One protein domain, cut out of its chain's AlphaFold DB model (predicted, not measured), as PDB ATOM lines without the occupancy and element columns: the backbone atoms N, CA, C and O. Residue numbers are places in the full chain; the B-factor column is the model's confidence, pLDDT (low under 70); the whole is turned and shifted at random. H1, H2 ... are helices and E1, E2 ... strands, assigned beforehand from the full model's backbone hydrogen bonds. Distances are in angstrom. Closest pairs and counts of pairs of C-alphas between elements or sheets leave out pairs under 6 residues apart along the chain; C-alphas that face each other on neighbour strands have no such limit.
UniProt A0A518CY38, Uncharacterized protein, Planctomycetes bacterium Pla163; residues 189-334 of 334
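This is residues 189 to 334 of the 334 residues of an uncharacterized protein of Planctomycetes bacterium Pla163 (UniProt A0A518CY38). Two antiparallel sheets lie face to face as a sandwich, their strands crossed at 38 degrees: the long, strongly twisted sheet E1 E6 E3 E4 and the smaller sheet E5 E2 E7 E8. The long links H2 to E6 and E6 to E7 reach to opposite ends of the longest axis, and the one-turn helices H1 and H2 only graze the sheets. The printed part has 146 residues with two named helices and eight named strands, in the order E1 E2 E3 E4 E5 H1 H2 E6 E7 E8. The class is mostly strand, though under half of the residues, 68, are in named elements. The whole is compact, with a radius of gyration of the C-alphas of 16.4 A, yet elongated, spanning 57 by 31 by 26 A.

Find C-alpha 279 at (20.467, -39.151, 1.762); from there E6, residues 279 to 290, runs 32.8 A to C-alpha 290 at (-0.838, -59.107, 16.749). In the same sheet look for E3, residues 216 to 225, 28.5 A; E4, residues 230 to 238, 26.8 A; and E1, residues 192 to 198, 18.1 A. The other sheet holds E7, residues 302 to 308, 19.9 A; E2, residues 204 to 209, 16.4 A; E5, residues 240 to 244, 13.5 A; and E8, residues 316 to 319, which ends at C-alpha 319 at (20.070, -44.870, 19.087). H1 is residues 245 to 248 and H2 residues 254 to 257.

Start at E6, an inner strand: N 283 and O 222 are 2.8 A apart across to E3. On its other side is E1, with N 194 and O 282 2.8 A apart. E3 and E4 form a hairpin, with N 221 and O 233 2.8 A apart. Across the sandwich, the closest C-alphas of E1 and E7 are those of Leu 192 and Gly 304, 7.4 A apart. Look there for N 206 and O 305, 2.8 A, between E2 and E7; N 205 and O 243, 2.8 A, between E2 and E5; and N 306 and O 318, 2.8 A, in the hairpin of E7 and E8. H1 only grazes both sheets; H2 only grazes the sheet E1 E6 E3 E4. Each helix is too short for an O i to N i+4 pair, but its one O i to N i+3 pair is within hydrogen-bond range.

The two C-alphas farthest apart are those of Asp 272 and Thr 293, 58.6 A. The printed part has no cut. The long links are H2 to E6, with 21 residues, and E6 to E7, with 11. Mean pLDDT of the printed part is 89.7; residues 262, 310, 312 and 334 are under 70.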
ATOM      1  N   ALA A 189       8.568 -43.864  23.918       94.94
ATOM      2  CA  ALA A 189       8.236 -42.936  22.837       94.94
ATOM      3  C   ALA A 189       7.146 -43.490  21.899       94.94
ATOM      4  O   ALA A 189       7.132 -44.678  21.581       94.94
ATOM      5  N   ASP A 190       6.238 -42.623  21.453       95.75
ATOM      6  CA  ASP A 190       5.170 -42.945  20.495       95.75
ATOM      7  C   ASP A 190       5.720 -43.210  19.082       95.75
ATOM      8  O   ASP A 190       5.307 -44.138  18.389       95.75
ATOM      9  N   GLU A 191       6.710 -42.419  18.668       97.06
ATOM     10  CA  GLU A 191       7.415 -42.555  17.397       97.06
ATOM     11  C   GLU A 191       8.929 -42.532  17.613       97.06
ATOM     12  O   GLU A 191       9.446 -41.903  18.542       97.06
ATOM     13  N   LEU A 192       9.646 -43.174  16.694       97.81
ATOM     14  CA  LEU A 192      11.101 -43.089  16.609       97.81
ATOM     15  C   LEU A 192      11.499 -42.393  15.307       97.81
ATOM     16  O   LEU A 192      10.804 -42.498  14.296       97.81
ATOM     17  N   TYR A 193      12.656 -41.738  15.301       97.50
ATOM     18  CA  TYR A 193      13.188 -41.060  14.126       97.50
ATOM     19  C   TYR A 193      14.588 -41.560  13.785       97.50
ATOM     20  O   TYR A 193      15.516 -41.537  14.601       97.50
ATOM     21  N   ILE A 194      14.738 -41.971  12.531       96.00
ATOM     22  CA  ILE A 194      16.026 -42.073  11.860       96.00
ATOM     23  C   ILE A 194      16.353 -40.661  11.385       96.00
ATOM     24  O   ILE A 194      15.680 -40.144  10.497       96.00
ATOM     25  N   ASP A 195      17.361 -40.042  11.987       92.69
ATOM     26  CA  ASP A 195      17.790 -38.669  11.697       92.69
ATOM     27  C   ASP A 195      18.409 -38.493  10.312       92.69
ATOM     28  O   ASP A 195      18.240 -37.453   9.684       92.69
ATOM     29  N   SER A 196      19.162 -39.490   9.855       90.50
ATOM     30  CA  SER A 196      19.786 -39.504   8.536       90.50
ATOM     31  C   SER A 196      20.180 -40.922   8.116       90.50
ATOM     32  O   SER A 196      20.417 -41.796   8.944       90.50
ATOM     33  N   TYR A 197      20.315 -41.186   6.830       90.44
ATOM     34  CA  TYR A 197      21.009 -42.360   6.310       90.44
ATOM     35  C   TYR A 197      21.539 -42.048   4.914       90.44
ATOM     36  O   TYR A 197      21.037 -41.153   4.240       90.44
ATOM     37  N   VAL A 198      22.566 -42.785   4.489       90.00
ATOM     38  CA  VAL A 198      23.140 -42.662   3.145       90.00
ATOM     39  C   VAL A 198      22.737 -43.895   2.353       90.00
ATOM     40  O   VAL A 198      23.130 -45.012   2.708       90.00
ATOM     41  N   GLY A 199      21.976 -43.705   1.277       88.12
ATOM     42  CA  GLY A 199      21.355 -44.799   0.526       88.12
ATOM     43  C   GLY A 199      22.356 -45.802  -0.061       88.12
ATOM     44  O   GLY A 199      22.016 -46.968  -0.268       88.12
ATOM     45  N   ALA A 200      23.600 -45.376  -0.300       86.12
ATOM     46  CA  ALA A 200      24.674 -46.222  -0.823       86.12
ATOM     47  C   ALA A 200      25.489 -46.956   0.258       86.12
ATOM     48  O   ALA A 200      26.118 -47.973  -0.036       86.12
ATOM     49  N   LEU A 201      25.507 -46.452   1.500       83.19
ATOM     50  CA  LEU A 201      26.267 -47.060   2.604       83.19
ATOM     51  C   LEU A 201      25.431 -48.068   3.397       83.19
ATOM     52  O   LEU A 201      25.992 -48.928   4.082       83.19
ATOM     53  N   GLY A 202      24.105 -47.969   3.284       80.06
ATOM     54  CA  GLY A 202      23.162 -48.826   3.984       80.06
ATOM     55  C   GLY A 202      23.213 -48.627   5.498       80.06
ATOM     56  O   GLY A 202      23.448 -47.530   6.006       80.06
ATOM     57  N   GLY A 203      22.960 -49.713   6.216       88.38
ATOM     58  CA  GLY A 203      22.825 -49.749   7.667       88.38
ATOM     59  C   GLY A 203      21.763 -50.766   8.049       88.38
ATOM     60  O   GLY A 203      20.894 -51.100   7.242       88.38
ATOM     61  N   ASN A 204      21.838 -51.253   9.275       92.88
ATOM     62  CA  ASN A 204      20.857 -52.154   9.831       92.88
ATOM     63  C   ASN A 204      20.031 -51.423  10.876       92.88
ATOM     64  O   ASN A 204      20.562 -50.790  11.792       92.88
ATOM     65  N   LEU A 205      18.722 -51.547  10.737       95.44
ATOM     66  CA  LEU A 205      17.778 -51.092  11.726       95.44
ATOM     67  C   LEU A 205      17.558 -52.205  12.747       95.44
ATOM     68  O   LEU A 205      17.120 -53.308  12.410       95.44
ATOM     69  N   VAL A 206      17.866 -51.883  13.997       95.75
ATOM     70  CA  VAL A 206      17.522 -52.687  15.159       95.75
ATOM     71  C   VAL A 206      16.206 -52.168  15.712       95.75
ATOM     72  O   VAL A 206      16.105 -50.982  16.024       95.75
ATOM     73  N   LEU A 207      15.214 -53.044  15.837       96.81
ATOM     74  CA  LEU A 207      13.957 -52.750  16.526       96.81
ATOM     75  C   LEU A 207      13.711 -53.824  17.569       96.81
ATOM     76  O   LEU A 207      13.955 -55.001  17.310       96.81
ATOM     77  N   LEU A 208      13.190 -53.419  18.716       95.12
ATOM     78  CA  LEU A 208      12.781 -54.323  19.779       95.12
ATOM     79  C   LEU A 208      11.410 -53.915  20.307       95.12
ATOM     80  O   LEU A 208      11.070 -52.734  20.331       95.12
ATOM     81  N   SER A 209      10.612 -54.909  20.672       94.12
ATOM     82  CA  SER A 209       9.248 -54.728  21.152       94.12
ATOM     83  C   SER A 209       9.229 -54.871  22.666       94.12
ATOM     84  O   SER A 209       9.632 -55.903  23.197       94.12
ATOM     85  N   LEU A 210       8.737 -53.836  23.338       94.38
ATOM     86  CA  LEU A 210       8.515 -53.794  24.782       94.38
ATOM     87  C   LEU A 210       7.018 -53.755  25.073       94.38
ATOM     88  O   LEU A 210       6.574 -53.017  25.932       94.38
ATOM     89  N   THR A 211       6.208 -54.475  24.298       91.56
ATOM     90  CA  THR A 211       4.741 -54.490  24.463       91.56
ATOM     91  C   THR A 211       4.268 -55.566  25.458       91.56
ATOM     92  O   THR A 211       3.073 -55.729  25.669       91.56
ATOM     93  N   GLY A 212       5.188 -56.324  26.062       86.50
ATOM     94  CA  GLY A 212       4.879 -57.366  27.044       86.50
ATOM     95  C   GLY A 212       4.184 -58.597  26.459       86.50
ATOM     96  O   GLY A 212       2.961 -58.698  26.483       86.50
ATOM     97  N   GLY A 213       4.960 -59.570  25.972       84.94
ATOM     98  CA  GLY A 213       4.467 -60.881  25.524       84.94
ATOM     99  C   GLY A 213       4.818 -61.237  24.076       84.94
ATOM    100  O   GLY A 213       5.590 -60.550  23.406       84.94
ATOM    101  N   GLU A 214       4.238 -62.333  23.582       87.19
ATOM    102  CA  GLU A 214       4.497 -62.860  22.236       87.19
ATOM    103  C   GLU A 214       3.589 -62.202  21.185       87.19
ATOM    104  O   GLU A 214       2.431 -62.594  20.986       87.19
ATOM    105  N   TYR A 215       4.130 -61.196  20.492       89.88
ATOM    106  CA  TYR A 215       3.427 -60.456  19.446       89.88
ATOM    107  C   TYR A 215       4.228 -60.338  18.149       89.88
ATOM    108  O   TYR A 215       5.440 -60.108  18.157       89.88
ATOM    109  N   LEU A 216       3.509 -60.354  17.021       92.75
ATOM    110  CA  LEU A 216       4.012 -59.817  15.758       92.75
ATOM    111  C   LEU A 216       3.793 -58.306  15.782       92.75
ATOM    112  O   LEU A 216       2.661 -57.834  15.665       92.75
ATOM    113  N   THR A 217       4.876 -57.559  15.941       94.38
ATOM    114  CA  THR A 217       4.882 -56.099  15.989       94.38
ATOM    115  C   THR A 217       4.993 -55.544  14.574       94.38
ATOM    116  O   THR A 217       5.964 -55.812  13.868       94.38
ATOM    117  N   ASN A 218       4.001 -54.760  14.158       96.25
ATOM    118  CA  ASN A 218       3.970 -54.079  12.869       96.25
ATOM    119  C   ASN A 218       4.356 -52.613  13.035       96.25
ATOM    120  O   ASN A 218       3.706 -51.867  13.776       96.25
ATOM    121  N   VAL A 219       5.347 -52.181  12.268       97.44
ATOM    122  CA  VAL A 219       5.774 -50.787  12.168       97.44
ATOM    123  C   VAL A 219       5.555 -50.279  10.748       97.44
ATOM    124  O   VAL A 219       5.705 -51.003   9.761       97.44
ATOM    125  N   SER A 220       5.183 -49.013  10.648       97.75
ATOM    126  CA  SER A 220       5.115 -48.275   9.393       97.75
ATOM    127  C   SER A 220       6.249 -47.265   9.336       97.75
ATOM    128  O   SER A 220       6.628 -46.690  10.356       97.75
ATOM    129  N   PHE A 221       6.779 -47.053   8.139       97.75
ATOM    130  CA  PHE A 221       7.812 -46.066   7.883       97.75
ATOM    131  C   PHE A 221       7.242 -44.952   7.029       97.75
ATOM    132  O   PHE A 221       6.601 -45.219   6.009       97.75
ATOM    133  N   ILE A 222       7.528 -43.719   7.432       96.69
ATOM    134  CA  ILE A 222       7.391 -42.539   6.587       96.69
ATOM    135  C   ILE A 222       8.806 -42.093   6.264       96.69
ATOM    136  O   ILE A 222       9.531 -41.657   7.152       96.69
ATOM    137  N   ILE A 223       9.205 -42.279   5.016       94.81
ATOM    138  CA  ILE A 223      10.573 -42.084   4.549       94.81
ATOM    139  C   ILE A 223      10.601 -40.793   3.743       94.81
ATOM    140  O   ILE A 223       9.713 -40.574   2.923       94.81
ATOM    141  N   TYR A 224      11.608 -39.964   3.962       91.75
ATOM    142  CA  TYR A 224      11.828 -38.738   3.212       91.75
ATOM    143  C   TYR A 224      13.201 -38.804   2.559       91.75
ATOM    144  O   TYR A 224      14.183 -39.145   3.226       91.75
ATOM    145  N   ASN A 225      13.266 -38.471   1.272       86.31
ATOM    146  CA  ASN A 225      14.530 -38.054   0.677       86.31
ATOM    147  C   ASN A 225      14.840 -36.599   1.083       86.31
ATOM    148  O   ASN A 225      14.062 -35.946   1.791       86.31
ATOM    149  N   ASP A 226      15.987 -36.099   0.658       75.94
ATOM    150  CA  ASP A 226      16.433 -34.723   0.882       75.94
ATOM    151  C   ASP A 226      15.619 -33.654   0.123       75.94
ATOM    152  O   ASP A 226      15.627 -32.499   0.541       75.94
ATOM    153  N   ASP A 227      14.803 -34.037  -0.866       80.88
ATOM    154  CA  ASP A 227      13.807 -33.175  -1.539       80.88
ATOM    155  C   ASP A 227      12.410 -33.161  -0.879       80.88
ATOM    156  O   ASP A 227      11.411 -32.789  -1.506       80.88
ATOM    157  N   GLU A 228      12.293 -33.591   0.379       84.44
ATOM    158  CA  GLU A 228      11.020 -33.628   1.123       84.44
ATOM    159  C   GLU A 228       9.955 -34.556   0.493       84.44
ATOM    160  O   GLU A 228       8.767 -34.489   0.832       84.44
ATOM    161  N   PHE A 229      10.348 -35.460  -0.411       87.12
ATOM    162  CA  PHE A 229       9.424 -36.391  -1.045       87.12
ATOM    163  C   PHE A 229       9.107 -37.558  -0.110       87.12
ATOM    164  O   PHE A 229       9.976 -38.336   0.284       87.12
ATOM    165  N   GLN A 230       7.823 -37.706   0.216       91.88
ATOM    166  CA  GLN A 230       7.358 -38.724   1.146       91.88
ATOM    167  C   GLN A 230       7.145 -40.084   0.462       91.88
ATOM    168  O   GLN A 230       6.331 -40.235  -0.452       91.88
ATOM    169  N   LEU A 231       7.802 -41.104   1.000       92.19
ATOM    170  CA  LEU A 231       7.673 -42.517   0.665       92.19
ATOM    171  C   LEU A 231       7.154 -43.290   1.886       92.19
ATOM    172  O   LEU A 231       7.207 -42.817   3.023       92.19
ATOM    173  N   SER A 232       6.632 -44.497   1.668       94.81
ATOM    174  CA  SER A 232       6.106 -45.323   2.760       94.81
ATOM    175  C   SER A 232       6.489 -46.785   2.623       94.81
ATOM    176  O   SER A 232       6.460 -47.333   1.520       94.81
ATOM    177  N   ALA A 233       6.762 -47.427   3.753       96.25
ATOM    178  CA  ALA A 233       6.984 -48.864   3.849       96.25
ATOM    179  C   ALA A 233       6.335 -49.430   5.119       96.25
ATOM    180  O   ALA A 233       5.916 -48.686   6.007       96.25
ATOM    181  N   GLN A 234       6.247 -50.752   5.203       96.31
ATOM    182  CA  GLN A 234       5.812 -51.460   6.404       96.31
ATOM    183  C   GLN A 234       6.752 -52.625   6.662       96.31
ATOM    184  O   GLN A 234       7.279 -53.220   5.722       96.31
ATOM    185  N   TYR A 235       6.939 -52.947   7.933       95.75
ATOM    186  CA  TYR A 235       7.750 -54.072   8.356       95.75
ATOM    187  C   TYR A 235       7.153 -54.705   9.603       95.75
ATOM    188  O   TYR A 235       6.571 -54.023  10.448       95.75
ATOM    189  N   SER A 236       7.325 -56.013   9.713       94.12
ATOM    190  CA  SER A 236       6.817 -56.799  10.826       94.12
ATOM    191  C   SER A 236       7.962 -57.582  11.443       94.12
ATOM    192  O   SER A 236       8.761 -58.181  10.724       94.12
ATOM    193  N   PHE A 237       8.025 -57.607  12.767       92.56
ATOM    194  CA  PHE A 237       9.016 -58.381  13.503       92.56
ATOM    195  C   PHE A 237       8.431 -58.945  14.794       92.56
ATOM    196  O   PHE A 237       7.393 -58.496  15.273       92.56
ATOM    197  N   SER A 238       9.099 -59.947  15.352       90.69
ATOM    198  CA  SER A 238       8.720 -60.583  16.613       90.69
ATOM    199  C   SER A 238       9.831 -60.357  17.620       90.69
ATOM    200  O   SER A 238      10.958 -60.732  17.319       90.69
ATOM    201  N   CYS A 239       9.499 -59.768  18.773       90.06
ATOM    202  CA  CYS A 239      10.368 -59.389  19.902       90.06
ATOM    203  C   CYS A 239      11.575 -58.485  19.577       90.06
ATOM    204  O   CYS A 239      11.748 -57.460  20.226       90.06
ATOM    205  N   TRP A 240      12.393 -58.820  18.580       94.31
ATOM    206  CA  TRP A 240      13.602 -58.108  18.191       94.31
ATOM    207  C   TRP A 240      13.990 -58.427  16.745       94.31
ATOM    208  O   TRP A 240      13.769 -59.529  16.244       94.31
ATOM    209  N   THR A 241      14.608 -57.469  16.069       93.31
ATOM    210  CA  THR A 241      15.168 -57.635  14.727       93.31
ATOM    211  C   THR A 241      16.434 -56.802  14.575       93.31
ATOM    212  O   THR A 241      16.577 -55.764  15.213       93.31
ATOM    213  N   ASN A 242      17.325 -57.236  13.686       93.19
ATOM    214  CA  ASN A 242      18.460 -56.474  13.175       93.19
ATOM    215  C   ASN A 242      18.494 -56.704  11.665       93.19
ATOM    216  O   ASN A 242      18.987 -57.733  11.200       93.19
ATOM    217  N   THR A 243      17.887 -55.787  10.914       92.38
ATOM    218  CA  THR A 243      17.614 -55.978   9.484       92.38
ATOM    219  C   THR A 243      18.211 -54.842   8.665       92.38
ATOM    220  O   THR A 243      18.027 -53.679   9.031       92.38
ATOM    221  N   PRO A 244      18.904 -55.134   7.549       93.44
ATOM    222  CA  PRO A 244      19.345 -54.104   6.619       93.44
ATOM    223  C   PRO A 244      18.181 -53.210   6.184       93.44
ATOM    224  O   PRO A 244      17.120 -53.700   5.804       93.44
ATOM    225  N   LEU A 245      18.381 -51.893   6.174       93.94
ATOM    226  CA  LEU A 245      17.354 -50.945   5.731       93.94
ATOM    227  C   LEU A 245      16.845 -51.266   4.311       93.94
ATOM    228  O   LEU A 245      15.653 -51.155   4.036       93.94
ATOM    229  N   ALA A 246      17.731 -51.740   3.432       93.12
ATOM    230  CA  ALA A 246      17.389 -52.159   2.074       93.12
ATOM    231  C   ALA A 246      16.432 -53.369   2.019       93.12
ATOM    232  O   ALA A 246      15.636 -53.468   1.086       93.12
ATOM    233  N   ASP A 247      16.486 -54.258   3.017       93.25
ATOM    234  CA  ASP A 247      15.599 -55.424   3.122       93.25
ATOM    235  C   ASP A 247      14.228 -55.042   3.699       93.25
ATOM    236  O   ASP A 247      13.232 -55.714   3.432       93.25
ATOM    237  N   ILE A 248      14.156 -53.941   4.458       93.56
ATOM    238  CA  ILE A 248      12.888 -53.339   4.888       93.56
ATOM    239  C   ILE A 248      12.176 -52.719   3.688       93.56
ATOM    240  O   ILE A 248      10.982 -52.937   3.480       93.56
ATOM    241  N   SER A 249      12.897 -51.916   2.901       94.50
ATOM    242  CA  SER A 249      12.371 -51.322   1.678       94.50
ATOM    243  C   SER A 249      13.485 -50.849   0.752       94.50
ATOM    244  O   SER A 249      14.452 -50.222   1.183       94.50
ATOM    245  N   GLY A 250      13.271 -51.015  -0.557       92.69
ATOM    246  CA  GLY A 250      14.129 -50.425  -1.584       92.69
ATOM    247  C   GLY A 250      14.218 -48.895  -1.503       92.69
ATOM    248  O   GLY A 250      15.196 -48.331  -1.982       92.69
ATOM    249  N   PHE A 251      13.265 -48.222  -0.848       92.50
ATOM    250  CA  PHE A 251      13.285 -46.768  -0.625       92.50
ATOM    251  C   PHE A 251      14.370 -46.290   0.348       92.50
ATOM    252  O   PHE A 251      14.654 -45.102   0.400       92.50
ATOM    253  N   PHE A 252      15.021 -47.197   1.079       93.50
ATOM    254  CA  PHE A 252      16.215 -46.861   1.857       93.50
ATOM    255  C   PHE A 252      17.520 -46.956   1.051       93.50
ATOM    256  O   PHE A 252      18.603 -46.785   1.608       93.50
ATOM    257  N   THR A 253      17.446 -47.259  -0.247       92.50
ATOM    258  CA  THR A 253      18.621 -47.382  -1.118       92.50
ATOM    259  C   THR A 253      18.800 -46.143  -1.982       92.50
ATOM    260  O   THR A 253      17.828 -45.470  -2.308       92.50
ATOM    261  N   ASP A 254      20.034 -45.902  -2.425       89.88
ATOM    262  CA  ASP A 254      20.366 -44.821  -3.364       89.88
ATOM    263  C   ASP A 254      19.495 -44.879  -4.631       89.88
ATOM    264  O   ASP A 254      18.900 -43.890  -5.040       89.88
ATOM    265  N   LEU A 255      19.307 -46.077  -5.194       89.06
ATOM    266  CA  LEU A 255      18.432 -46.262  -6.351       89.06
ATOM    267  C   LEU A 255      16.966 -45.941  -6.034       89.06
ATOM    268  O   LEU A 255      16.265 -45.417  -6.891       89.06
ATOM    269  N   GLY A 256      16.495 -46.295  -4.836       88.31
ATOM    270  CA  GLY A 256      15.128 -46.018  -4.408       88.31
ATOM    271  C   GLY A 256      14.862 -44.528  -4.245       88.31
ATOM    272  O   GLY A 256      13.822 -44.056  -4.699       88.31
ATOM    273  N   LEU A 257      15.809 -43.797  -3.657       86.94
ATOM    274  CA  LEU A 257      15.725 -42.348  -3.481       86.94
ATOM    275  C   LEU A 257      15.812 -41.608  -4.829       86.94
ATOM    276  O   LEU A 257      14.981 -40.752  -5.095       86.94
ATOM    277  N   LYS A 258      16.636 -42.081  -5.774       84.50
ATOM    278  CA  LYS A 258      16.705 -41.563  -7.162       84.50
ATOM    279  C   LYS A 258      15.434 -41.719  -7.998       84.50
ATOM    280  O   LYS A 258      15.374 -41.245  -9.132       84.50
ATOM    281  N   THR A 259      14.418 -42.441  -7.516       76.75
ATOM    282  CA  THR A 259      13.153 -42.574  -8.263       76.75
ATOM    283  C   THR A 259      12.275 -41.323  -8.194       76.75
ATOM    284  O   THR A 259      11.231 -41.281  -8.856       76.75
ATOM    285  N   THR A 260      12.677 -40.318  -7.415       72.31
ATOM    286  CA  THR A 260      11.924 -39.087  -7.169       72.31
ATOM    287  C   THR A 260      12.590 -37.881  -7.841       72.31
ATOM    288  O   THR A 260      13.285 -38.026  -8.844       72.31
ATOM    289  N   VAL A 261      12.292 -36.666  -7.374       71.44
ATOM    290  CA  VAL A 261      13.085 -35.482  -7.736       71.44
ATOM    291  C   VAL A 261      14.473 -35.631  -7.084       71.44
ATOM    292  O   VAL A 261      14.563 -36.337  -6.077       71.44
ATOM    293  N   ASN A 262      15.506 -35.059  -7.712       69.25
ATOM    294  CA  ASN A 262      16.883 -35.027  -7.206       69.25
ATOM    295  C   ASN A 262      17.243 -33.615  -6.728       69.25
ATOM    296  O   ASN A 262      17.029 -32.646  -7.481       69.25
ATOM    297  N   ASP A 263      17.887 -33.518  -5.561       73.00
ATOM    298  CA  ASP A 263      18.456 -32.269  -5.072       73.00
ATOM    299  C   ASP A 263      19.851 -32.096  -5.683       73.00
ATOM    300  O   ASP A 263      20.759 -32.909  -5.524       73.00
ATOM    301  N   ALA A 264      20.088 -30.956  -6.330       70.62
ATOM    302  CA  ALA A 264      21.435 -30.593  -6.765       70.62
ATOM    303  C   ALA A 264      22.426 -30.420  -5.588       70.62
ATOM    304  O   ALA A 264      23.619 -30.238  -5.831       70.62
ATOM    305  N   ARG A 265      21.938 -30.422  -4.339       73.00
ATOM    306  CA  ARG A 265      22.689 -30.337  -3.077       73.00
ATOM    307  C   ARG A 265      22.676 -31.637  -2.260       73.00
ATOM    308  O   ARG A 265      22.903 -31.570  -1.050       73.00
ATOM    309  N   GLU A 266      22.453 -32.780  -2.904       83.06
ATOM    310  CA  GLU A 266      22.748 -34.108  -2.347       83.06
ATOM    311  C   GLU A 266      24.183 -34.184  -1.764       83.06
ATOM    312  O   GLU A 266      25.016 -33.284  -1.940       83.06
ATOM    313  N   LEU A 267      24.508 -35.276  -1.063       86.56
ATOM    314  CA  LEU A 267      25.827 -35.452  -0.451       86.56
ATOM    315  C   LEU A 267      26.931 -35.465  -1.524       86.56
ATOM    316  O   LEU A 267      27.106 -36.446  -2.243       86.56
ATOM    317  N   ASP A 268      27.698 -34.376  -1.578       88.38
ATOM    318  CA  ASP A 268      28.868 -34.191  -2.440       88.38
ATOM    319  C   ASP A 268      30.117 -34.770  -1.754       88.38
ATOM    320  O   ASP A 268      30.697 -34.172  -0.837       88.38
ATOM    321  N   ILE A 269      30.523 -35.970  -2.171       88.06
ATOM    322  CA  ILE A 269      31.696 -36.659  -1.614       88.06
ATOM    323  C   ILE A 269      32.990 -36.264  -2.331       88.06
ATOM    324  O   ILE A 269      34.078 -36.603  -1.850       88.06
ATOM    325  N   THR A 270      32.901 -35.555  -3.459       89.25
ATOM    326  CA  THR A 270      34.058 -35.117  -4.252       89.25
ATOM    327  C   THR A 270      34.401 -33.632  -4.089       89.25
ATOM    328  O   THR A 270      35.486 -33.208  -4.494       89.25
ATOM    329  N   CYS A 271      33.546 -32.874  -3.400       86.88
ATOM    330  CA  CYS A 271      33.621 -31.428  -3.206       86.88
ATOM    331  C   CYS A 271      33.643 -30.636  -4.528       86.88
ATOM    332  O   CYS A 271      34.306 -29.592  -4.606       86.88
ATOM    333  N   ASP A 272      32.978 -31.128  -5.576       89.00
ATOM    334  CA  ASP A 272      32.912 -30.473  -6.887       89.00
ATOM    335  C   ASP A 272      31.660 -29.591  -7.075       89.00
ATOM    336  O   ASP A 272      31.543 -28.868  -8.073       89.00
ATOM    337  N   GLY A 273      30.780 -29.565  -6.070       83.75
ATOM    338  CA  GLY A 273      29.520 -28.835  -6.067       83.75
ATOM    339  C   GLY A 273      28.372 -29.581  -6.745       83.75
ATOM    340  O   GLY A 273      27.351 -28.947  -7.021       83.75
ATOM    341  N   LEU A 274      28.537 -30.874  -7.038       83.12
ATOM    342  CA  LEU A 274      27.506 -31.769  -7.550       83.12
ATOM    343  C   LEU A 274      27.171 -32.837  -6.501       83.12
ATOM    344  O   LEU A 274      28.037 -33.362  -5.811       83.12
ATOM    345  N   GLY A 275      25.886 -33.162  -6.395       84.25
ATOM    346  CA  GLY A 275      25.411 -34.275  -5.585       84.25
ATOM    347  C   GLY A 275      25.876 -35.631  -6.119       84.25
ATOM    348  O   GLY A 275      25.676 -35.920  -7.301       84.25
ATOM    349  N   ASP A 276      26.477 -36.458  -5.257       85.69
ATOM    350  CA  ASP A 276      26.960 -37.796  -5.621       85.69
ATOM    351  C   ASP A 276      26.068 -38.920  -5.065       85.69
ATOM    352  O   ASP A 276      25.858 -39.946  -5.730       85.69
ATOM    353  N   LEU A 277      25.608 -38.761  -3.819       89.12
ATOM    354  CA  LEU A 277      24.918 -39.795  -3.050       89.12
ATOM    355  C   LEU A 277      23.629 -39.278  -2.416       89.12
ATOM    356  O   LEU A 277      23.617 -38.243  -1.748       89.12
ATOM    357  N   GLU A 278      22.601 -40.116  -2.491       89.25
ATOM    358  CA  GLU A 278      21.305 -39.832  -1.892       89.25
ATOM    359  C   GLU A 278      21.332 -40.009  -0.373       89.25
ATOM    360  O   GLU A 278      21.859 -41.003   0.166       89.25
ATOM    361  N   THR A 279      20.687 -39.074   0.320       89.94
ATOM    362  CA  THR A 279      20.467 -39.151   1.762       89.94
ATOM    363  C   THR A 279      18.992 -39.018   2.100       89.94
ATOM    364  O   THR A 279      18.196 -38.480   1.339       89.94
ATOM    365  N   GLY A 280      18.600 -39.557   3.247       90.75
ATOM    366  CA  GLY A 280      17.219 -39.465   3.695       90.75
ATOM    367  C   GLY A 280      17.096 -39.560   5.200       90.75
ATOM    368  O   GLY A 280      18.071 -39.815   5.904       90.75
ATOM    369  N   TRP A 281      15.879 -39.384   5.689       93.94
ATOM    370  CA  TRP A 281      15.505 -39.565   7.089       93.94
ATOM    371  C   TRP A 281      14.136 -40.251   7.151       93.94
ATOM    372  O   TRP A 281      13.422 -40.323   6.149       93.94
ATOM    373  N   ALA A 282      13.767 -40.829   8.293       96.69
ATOM    374  CA  ALA A 282      12.500 -41.553   8.382       96.69
ATOM    375  C   ALA A 282      11.867 -41.509   9.771       96.69
ATOM    376  O   ALA A 282      12.554 -41.525  10.790       96.69
ATOM    377  N   ILE A 283      10.538 -41.536   9.789       97.75
ATOM    378  CA  ILE A 283       9.716 -41.767  10.976       97.75
ATOM    379  C   ILE A 283       9.389 -43.256  11.033       97.75
ATOM    380  O   ILE A 283       8.885 -43.816  10.056       97.75
ATOM    381  N   VAL A 284       9.638 -43.883  12.177       98.12
ATOM    382  CA  VAL A 284       9.205 -45.241  12.503       98.12
ATOM    383  C   VAL A 284       8.006 -45.127  13.433       98.12
ATOM    384  O   VAL A 284       8.131 -44.662  14.564       98.12
ATOM    385  N   ARG A 285       6.838 -45.550  12.952       97.62
ATOM    386  CA  ARG A 285       5.586 -45.504  13.706       97.62
ATOM    387  C   ARG A 285       5.077 -46.919  13.968       97.62
ATOM    388  O   ARG A 285       4.666 -47.589  13.008       97.62
ATOM    389  N   PRO A 286       5.072 -47.384  15.225       96.81
ATOM    390  CA  PRO A 286       4.373 -48.599  15.612       96.81
ATOM    391  C   PRO A 286       2.888 -48.509  15.255       96.81
ATOM    392  O   PRO A 286       2.272 -47.451  15.317       96.81
ATOM    393  N   THR A 287       2.293 -49.613  14.810       96.69
ATOM    394  CA  THR A 287       0.889 -49.609  14.361       96.69
ATOM    395  C   THR A 287       0.046 -50.603  15.135       96.69
ATOM    396  O   THR A 287      -0.965 -50.232  15.728       96.69
ATOM    397  N   THR A 288       0.452 -51.870  15.145       96.31
ATOM    398  CA  THR A 288      -0.294 -52.959  15.781       96.31
ATOM    399  C   THR A 288       0.651 -54.058  16.240       96.31
ATOM    400  O   THR A 288       1.593 -54.400  15.532       96.31
ATOM    401  N   ALA A 289       0.369 -54.637  17.399       94.25
ATOM    402  CA  ALA A 289       0.931 -55.896  17.855       94.25
ATOM    403  C   ALA A 289      -0.160 -56.969  17.776       94.25
ATOM    404  O   ALA A 289      -1.240 -56.820  18.354       94.25
ATOM    405  N   LEU A 290       0.106 -58.023  17.006       93.31
ATOM    406  CA  LEU A 290      -0.838 -59.107  16.749       93.31
ATOM    407  C   LEU A 290      -0.450 -60.347  17.545       93.31
ATOM    408  O   LEU A 290       0.698 -60.783  17.475       93.31
ATOM    409  N   SER A 291      -1.412 -60.936  18.250       89.19
ATOM    410  CA  SER A 291      -1.243 -62.211  18.947       89.19
ATOM    411  C   SER A 291      -2.372 -63.172  18.587       89.19
ATOM    412  O   SER A 291      -3.470 -62.771  18.203       89.19
ATOM    413  N   ILE A 292      -2.078 -64.468  18.683       85.12
ATOM    414  CA  ILE A 292      -3.064 -65.545  18.528       85.12
ATOM    415  C   ILE A 292      -3.653 -66.002  19.871       85.12
ATOM    416  O   ILE A 292      -4.678 -66.681  19.883       85.12
ATOM    417  N   THR A 293      -3.009 -65.654  20.986       87.25
ATOM    418  CA  THR A 293      -3.373 -66.071  22.351       87.25
ATOM    419  C   THR A 293      -3.836 -64.902  23.217       87.25
ATOM    420  O   THR A 293      -4.625 -65.113  24.138       87.25
ATOM    421  N   SER A 294      -3.404 -63.682  22.891       88.56
ATOM    422  CA  SER A 294      -3.704 -62.452  23.627       88.56
ATOM    423  C   SER A 294      -4.466 -61.443  22.767       88.56
ATOM    424  O   SER A 294      -4.576 -61.586  21.547       88.56
ATOM    425  N   ALA A 295      -5.022 -60.411  23.404       92.31
ATOM    426  CA  ALA A 295      -5.673 -59.319  22.690       92.31
ATOM    427  C   ALA A 295      -4.655 -58.539  21.845       92.31
ATOM    428  O   ALA A 295      -3.547 -58.270  22.295       92.31
ATOM    429  N   ASN A 296      -5.045 -58.143  20.631       93.50
ATOM    430  CA  ASN A 296      -4.206 -57.279  19.804       93.50
ATOM    431  C   ASN A 296      -4.069 -55.899  20.450       93.50
ATOM    432  O   ASN A 296      -5.054 -55.331  20.926       93.50
ATOM    433  N   ILE A 297      -2.865 -55.341  20.383       94.62
ATOM    434  CA  ILE A 297      -2.541 -54.041  20.963       94.62
ATOM    435  C   ILE A 297      -2.356 -53.043  19.823       94.62
ATOM    436  O   ILE A 297      -1.620 -53.289  18.865       94.62
ATOM    437  N   ALA A 298      -3.074 -51.926  19.892       95.50
ATOM    438  CA  ALA A 298      -2.848 -50.804  18.991       95.50
ATOM    439  C   ALA A 298      -1.633 -50.014  19.475       95.50
ATOM    440  O   ALA A 298      -1.482 -49.841  20.682       95.50
ATOM    441  N   ASN A 299      -0.826 -49.526  18.530       94.75
ATOM    442  CA  ASN A 299       0.369 -48.730  18.796       94.75
ATOM    443  C   ASN A 299       1.306 -49.399  19.819       94.75
ATOM    444  O   ASN A 299       1.319 -49.002  20.972       94.75
ATOM    445  N   PRO A 300       1.990 -50.496  19.458       95.69
ATOM    446  CA  PRO A 300       2.859 -51.202  20.394       95.69
ATOM    447  C   PRO A 300       4.081 -50.375  20.806       95.69
ATOM    448  O   PRO A 300       4.613 -49.595  20.017       95.69
ATOM    449  N   ALA A 301       4.585 -50.634  22.010       95.88
ATOM    450  CA  ALA A 301       5.806 -50.031  22.519       95.88
ATOM    451  C   ALA A 301       7.051 -50.607  21.822       95.88
ATOM    452  O   ALA A 301       7.304 -51.816  21.870       95.88
ATOM    453  N   VAL A 302       7.827 -49.739  21.164       96.81
ATOM    454  CA  VAL A 302       9.006 -50.107  20.361       96.81
ATOM    455  C   VAL A 302      10.174 -49.179  20.675       96.81
ATOM    456  O   VAL A 302      10.005 -47.964  20.729       96.81
ATOM    457  N   LEU A 303      11.370 -49.754  20.800       96.44
ATOM    458  CA  LEU A 303      12.642 -49.025  20.806       96.44
ATOM    459  C   LEU A 303      13.485 -49.433  19.600       96.44
ATOM    460  O   LEU A 303      13.252 -50.477  18.980       96.44
ATOM    461  N   GLY A 304      14.497 -48.631  19.280       95.50
ATOM    462  CA  GLY A 304      15.372 -48.953  18.166       95.50
ATOM    463  C   GLY A 304      16.721 -48.259  18.172       95.50
ATOM    464  O   GLY A 304      16.959 -47.258  18.849       95.50
ATOM    465  N   ALA A 305      17.607 -48.805  17.351       96.00
ATOM    466  CA  ALA A 305      18.918 -48.257  17.055       96.00
ATOM    467  C   ALA A 305      19.241 -48.463  15.572       96.00
ATOM    468  O   ALA A 305      18.732 -49.381  14.932       96.00
ATOM    469  N   LEU A 306      20.116 -47.626  15.027       94.12
ATOM    470  CA  LEU A 306      20.713 -47.832  13.717       94.12
ATOM    471  C   LEU A 306      22.178 -48.227  13.896       94.12
ATOM    472  O   LEU A 306      22.964 -47.470  14.470       94.12
ATOM    473  N   VAL A 307      22.545 -49.399  13.384       91.38
ATOM    474  CA  VAL A 307      23.905 -49.944  13.472       91.38
ATOM    475  C   VAL A 307      24.447 -50.274  12.091       91.38
ATOM    476  O   VAL A 307      23.712 -50.660  11.190       91.38
ATOM    477  N   ASN A 308      25.750 -50.137  11.901       86.38
ATOM    478  CA  ASN A 308      26.443 -50.602  10.711       86.38
ATOM    479  C   ASN A 308      27.554 -51.546  11.151       86.38
ATOM    480  O   ASN A 308      28.652 -51.116  11.482       86.38
ATOM    481  N   ASP A 309      27.250 -52.840  11.170       75.31
ATOM    482  CA  ASP A 309      28.178 -53.870  11.650       75.31
ATOM    483  C   ASP A 309      28.913 -54.584  10.511       75.31
ATOM    484  O   ASP A 309      29.824 -55.374  10.759       75.31
ATOM    485  N   VAL A 310      28.523 -54.308   9.262       66.75
ATOM    486  CA  VAL A 310      28.925 -55.088   8.085       66.75
ATOM    487  C   VAL A 310      30.201 -54.538   7.454       66.75
ATOM    488  O   VAL A 310      31.068 -55.316   7.053       66.75
ATOM    489  N   ASN A 311      30.347 -53.209   7.373       71.19
ATOM    490  CA  ASN A 311      31.533 -52.585   6.794       71.19
ATOM    491  C   ASN A 311      32.440 -51.994   7.889       71.19
ATOM    492  O   ASN A 311      32.077 -50.987   8.498       71.19
ATOM    493  N   PRO A 312      33.651 -52.539   8.102       69.69
ATOM    494  CA  PRO A 312      34.569 -52.059   9.133       69.69
ATOM    495  C   PRO A 312      34.956 -50.582   9.000       69.69
ATOM    496  O   PRO A 312      35.244 -49.946  10.007       69.69
ATOM    497  N   MET A 313      34.962 -50.034   7.777       73.00
ATOM    498  CA  MET A 313      35.298 -48.625   7.529       73.00
ATOM    499  C   MET A 313      34.161 -47.666   7.889       73.00
ATOM    500  O   MET A 313      34.416 -46.494   8.141       73.00
ATOM    501  N   PHE A 314      32.921 -48.156   7.912       76.69
ATOM    502  CA  PHE A 314      31.724 -47.364   8.210       76.69
ATOM    503  C   PHE A 314      31.036 -47.851   9.482       76.69
ATOM    504  O   PHE A 314      29.842 -47.615   9.674       76.69
ATOM    505  N   LYS A 315      31.788 -48.548  10.346       83.56
ATOM    506  CA  LYS A 315      31.230 -49.138  11.551       83.56
ATOM    507  C   LYS A 315      30.750 -48.038  12.485       83.56
ATOM    508  O   LYS A 315      31.533 -47.185  12.892       83.56
ATOM    509  N   ASN A 316      29.466 -48.052  12.806       87.50
ATOM    510  CA  ASN A 316      28.839 -47.035  13.636       87.50
ATOM    511  C   ASN A 316      27.605 -47.622  14.321       87.50
ATOM    512  O   ASN A 316      27.013 -48.574  13.822       87.50
ATOM    513  N   GLY A 317      27.199 -47.023  15.430       90.19
ATOM    514  CA  GLY A 317      25.943 -47.309  16.096       90.19
ATOM    515  C   GLY A 317      25.404 -46.026  16.700       90.19
ATOM    516  O   GLY A 317      26.147 -45.272  17.326       90.19
ATOM    517  N   ARG A 318      24.109 -45.778  16.528       93.06
ATOM    518  CA  ARG A 318      23.393 -44.759  17.296       93.06
ATOM    519  C   ARG A 318      21.992 -45.221  17.651       93.06
ATOM    520  O   ARG A 318      21.385 -45.995  16.918       93.06
ATOM    521  N   LEU A 319      21.484 -44.728  18.772       94.81
ATOM    522  CA  LEU A 319      20.070 -44.870  19.087       94.81
ATOM    523  C   LEU A 319      19.234 -44.060  18.101       94.81
ATOM    524  O   LEU A 319      19.713 -43.057  17.565       94.81
ATOM    525  N   LEU A 320      17.997 -44.492  17.880       95.94
ATOM    526  CA  LEU A 320      17.035 -43.634  17.207       95.94
ATOM    527  C   LEU A 320      16.646 -42.472  18.118       95.94
ATOM    528  O   LEU A 320      16.693 -42.579  19.343       95.94
ATOM    529  N   TRP A 321      16.265 -41.359  17.503       95.38
ATOM    530  CA  TRP A 321      15.660 -40.259  18.238       95.38
ATOM    531  C   TRP A 321      14.229 -40.621  18.608       95.38
ATOM    532  O   TRP A 321      13.559 -41.349  17.883       95.38
ATOM    533  N   GLU A 322      13.756 -40.085  19.721       94.62
ATOM    534  CA  GLU A 322      12.451 -40.403  20.285       94.62
ATOM    535  C   GLU A 322      11.513 -39.200  20.199       94.62
ATOM    536  O   GLU A 322      11.932 -38.050  20.365       94.62
ATOM    537  N   SER A 323      10.229 -39.450  19.948       94.81
ATOM    538  CA  SER A 323       9.204 -38.418  20.063       94.81
ATOM    539  C   SER A 323       9.018 -37.966  21.505       94.81
ATOM    540  O   SER A 323       9.051 -38.765  22.436       94.81
ATOM    541  N   ALA A 324       8.703 -36.681  21.679       91.94
ATOM    542  CA  ALA A 324       8.307 -36.146  22.982       91.94
ATOM    543  C   ALA A 324       6.977 -36.741  23.481       91.94
ATOM    544  O   ALA A 324       6.744 -36.823  24.684       91.94
ATOM    545  N   THR A 325       6.091 -37.149  22.565       94.25
ATOM    546  CA  THR A 325       4.890 -37.909  22.919       94.25
ATOM    547  C   THR A 325       5.306 -39.299  23.388       94.25
ATOM    548  O   THR A 325       6.070 -39.979  22.701       94.25
ATOM    549  N   LYS A 326       4.782 -39.710  24.542       94.06
ATOM    550  CA  LYS A 326       4.986 -41.042  25.112       94.06
ATOM    551  C   LYS A 326       3.703 -41.873  25.023       94.06
ATOM    552  O   LYS A 326       2.597 -41.329  24.985       94.06
ATOM    553  N   GLN A 327       3.875 -43.183  25.028       94.38
ATOM    554  CA  GLN A 327       2.855 -44.213  25.159       94.38
ATOM    555  C   GLN A 327       3.088 -45.004  26.452       94.38
ATOM    556  O   GLN A 327       4.211 -45.089  26.946       94.38
ATOM    557  N   PHE A 328       2.004 -45.558  26.992       95.25
ATOM    558  CA  PHE A 328       1.939 -46.114  28.350       95.25
ATOM    559  C   PHE A 328       1.384 -47.545  28.363       95.25
ATOM    560  O   PHE A 328       0.654 -47.945  29.260       95.25
ATOM    561  N   ASN A 329       1.630 -48.285  27.286       92.88
ATOM    562  CA  ASN A 329       1.197 -49.669  27.083       92.88
ATOM    563  C   ASN A 329       2.396 -50.613  26.908       92.88
ATOM    564  O   ASN A 329       2.255 -51.685  26.312       92.88
ATOM    565  N   GLY A 330       3.579 -50.172  27.336       93.81
ATOM    566  CA  GLY A 330       4.773 -50.990  27.309       93.81
ATOM    567  C   GLY A 330       4.901 -51.816  28.579       93.81
ATOM    568  O   GLY A 330       4.534 -51.357  29.651       93.81
ATOM    569  N   ALA A 331       5.472 -53.002  28.443       93.38
ATOM    570  CA  ALA A 331       5.879 -53.875  29.528       93.38
ATOM    571  C   ALA A 331       7.065 -54.736  29.071       93.38
ATOM    572  O   ALA A 331       7.157 -55.129  27.896       93.38
ATOM    573  N   PHE A 332       7.985 -55.045  29.982       88.88
ATOM    574  CA  PHE A 332       9.026 -56.030  29.693       88.88
ATOM    575  C   PHE A 332       8.401 -57.437  29.554       88.88
ATOM    576  O   PHE A 332       7.473 -57.762  30.295       88.88
ATOM    577  N   PRO A 333       8.829 -58.276  28.588       70.38
ATOM    578  CA  PRO A 333       8.266 -59.615  28.422       70.38
ATOM    579  C   PRO A 333       8.577 -60.515  29.629       70.38
ATOM    580  O   PRO A 333       9.725 -60.573  30.060       70.38
ATOM    581  N   ASN A 334       7.562 -61.237  30.117       58.38
ATOM    582  CA  ASN A 334       7.719 -62.331  31.086       58.38
ATOM    583  C   ASN A 334       8.222 -63.612  30.419       58.38
ATOM    584  O   ASN A 334       7.749 -63.899  29.292       58.38
TER     585      ASN A 334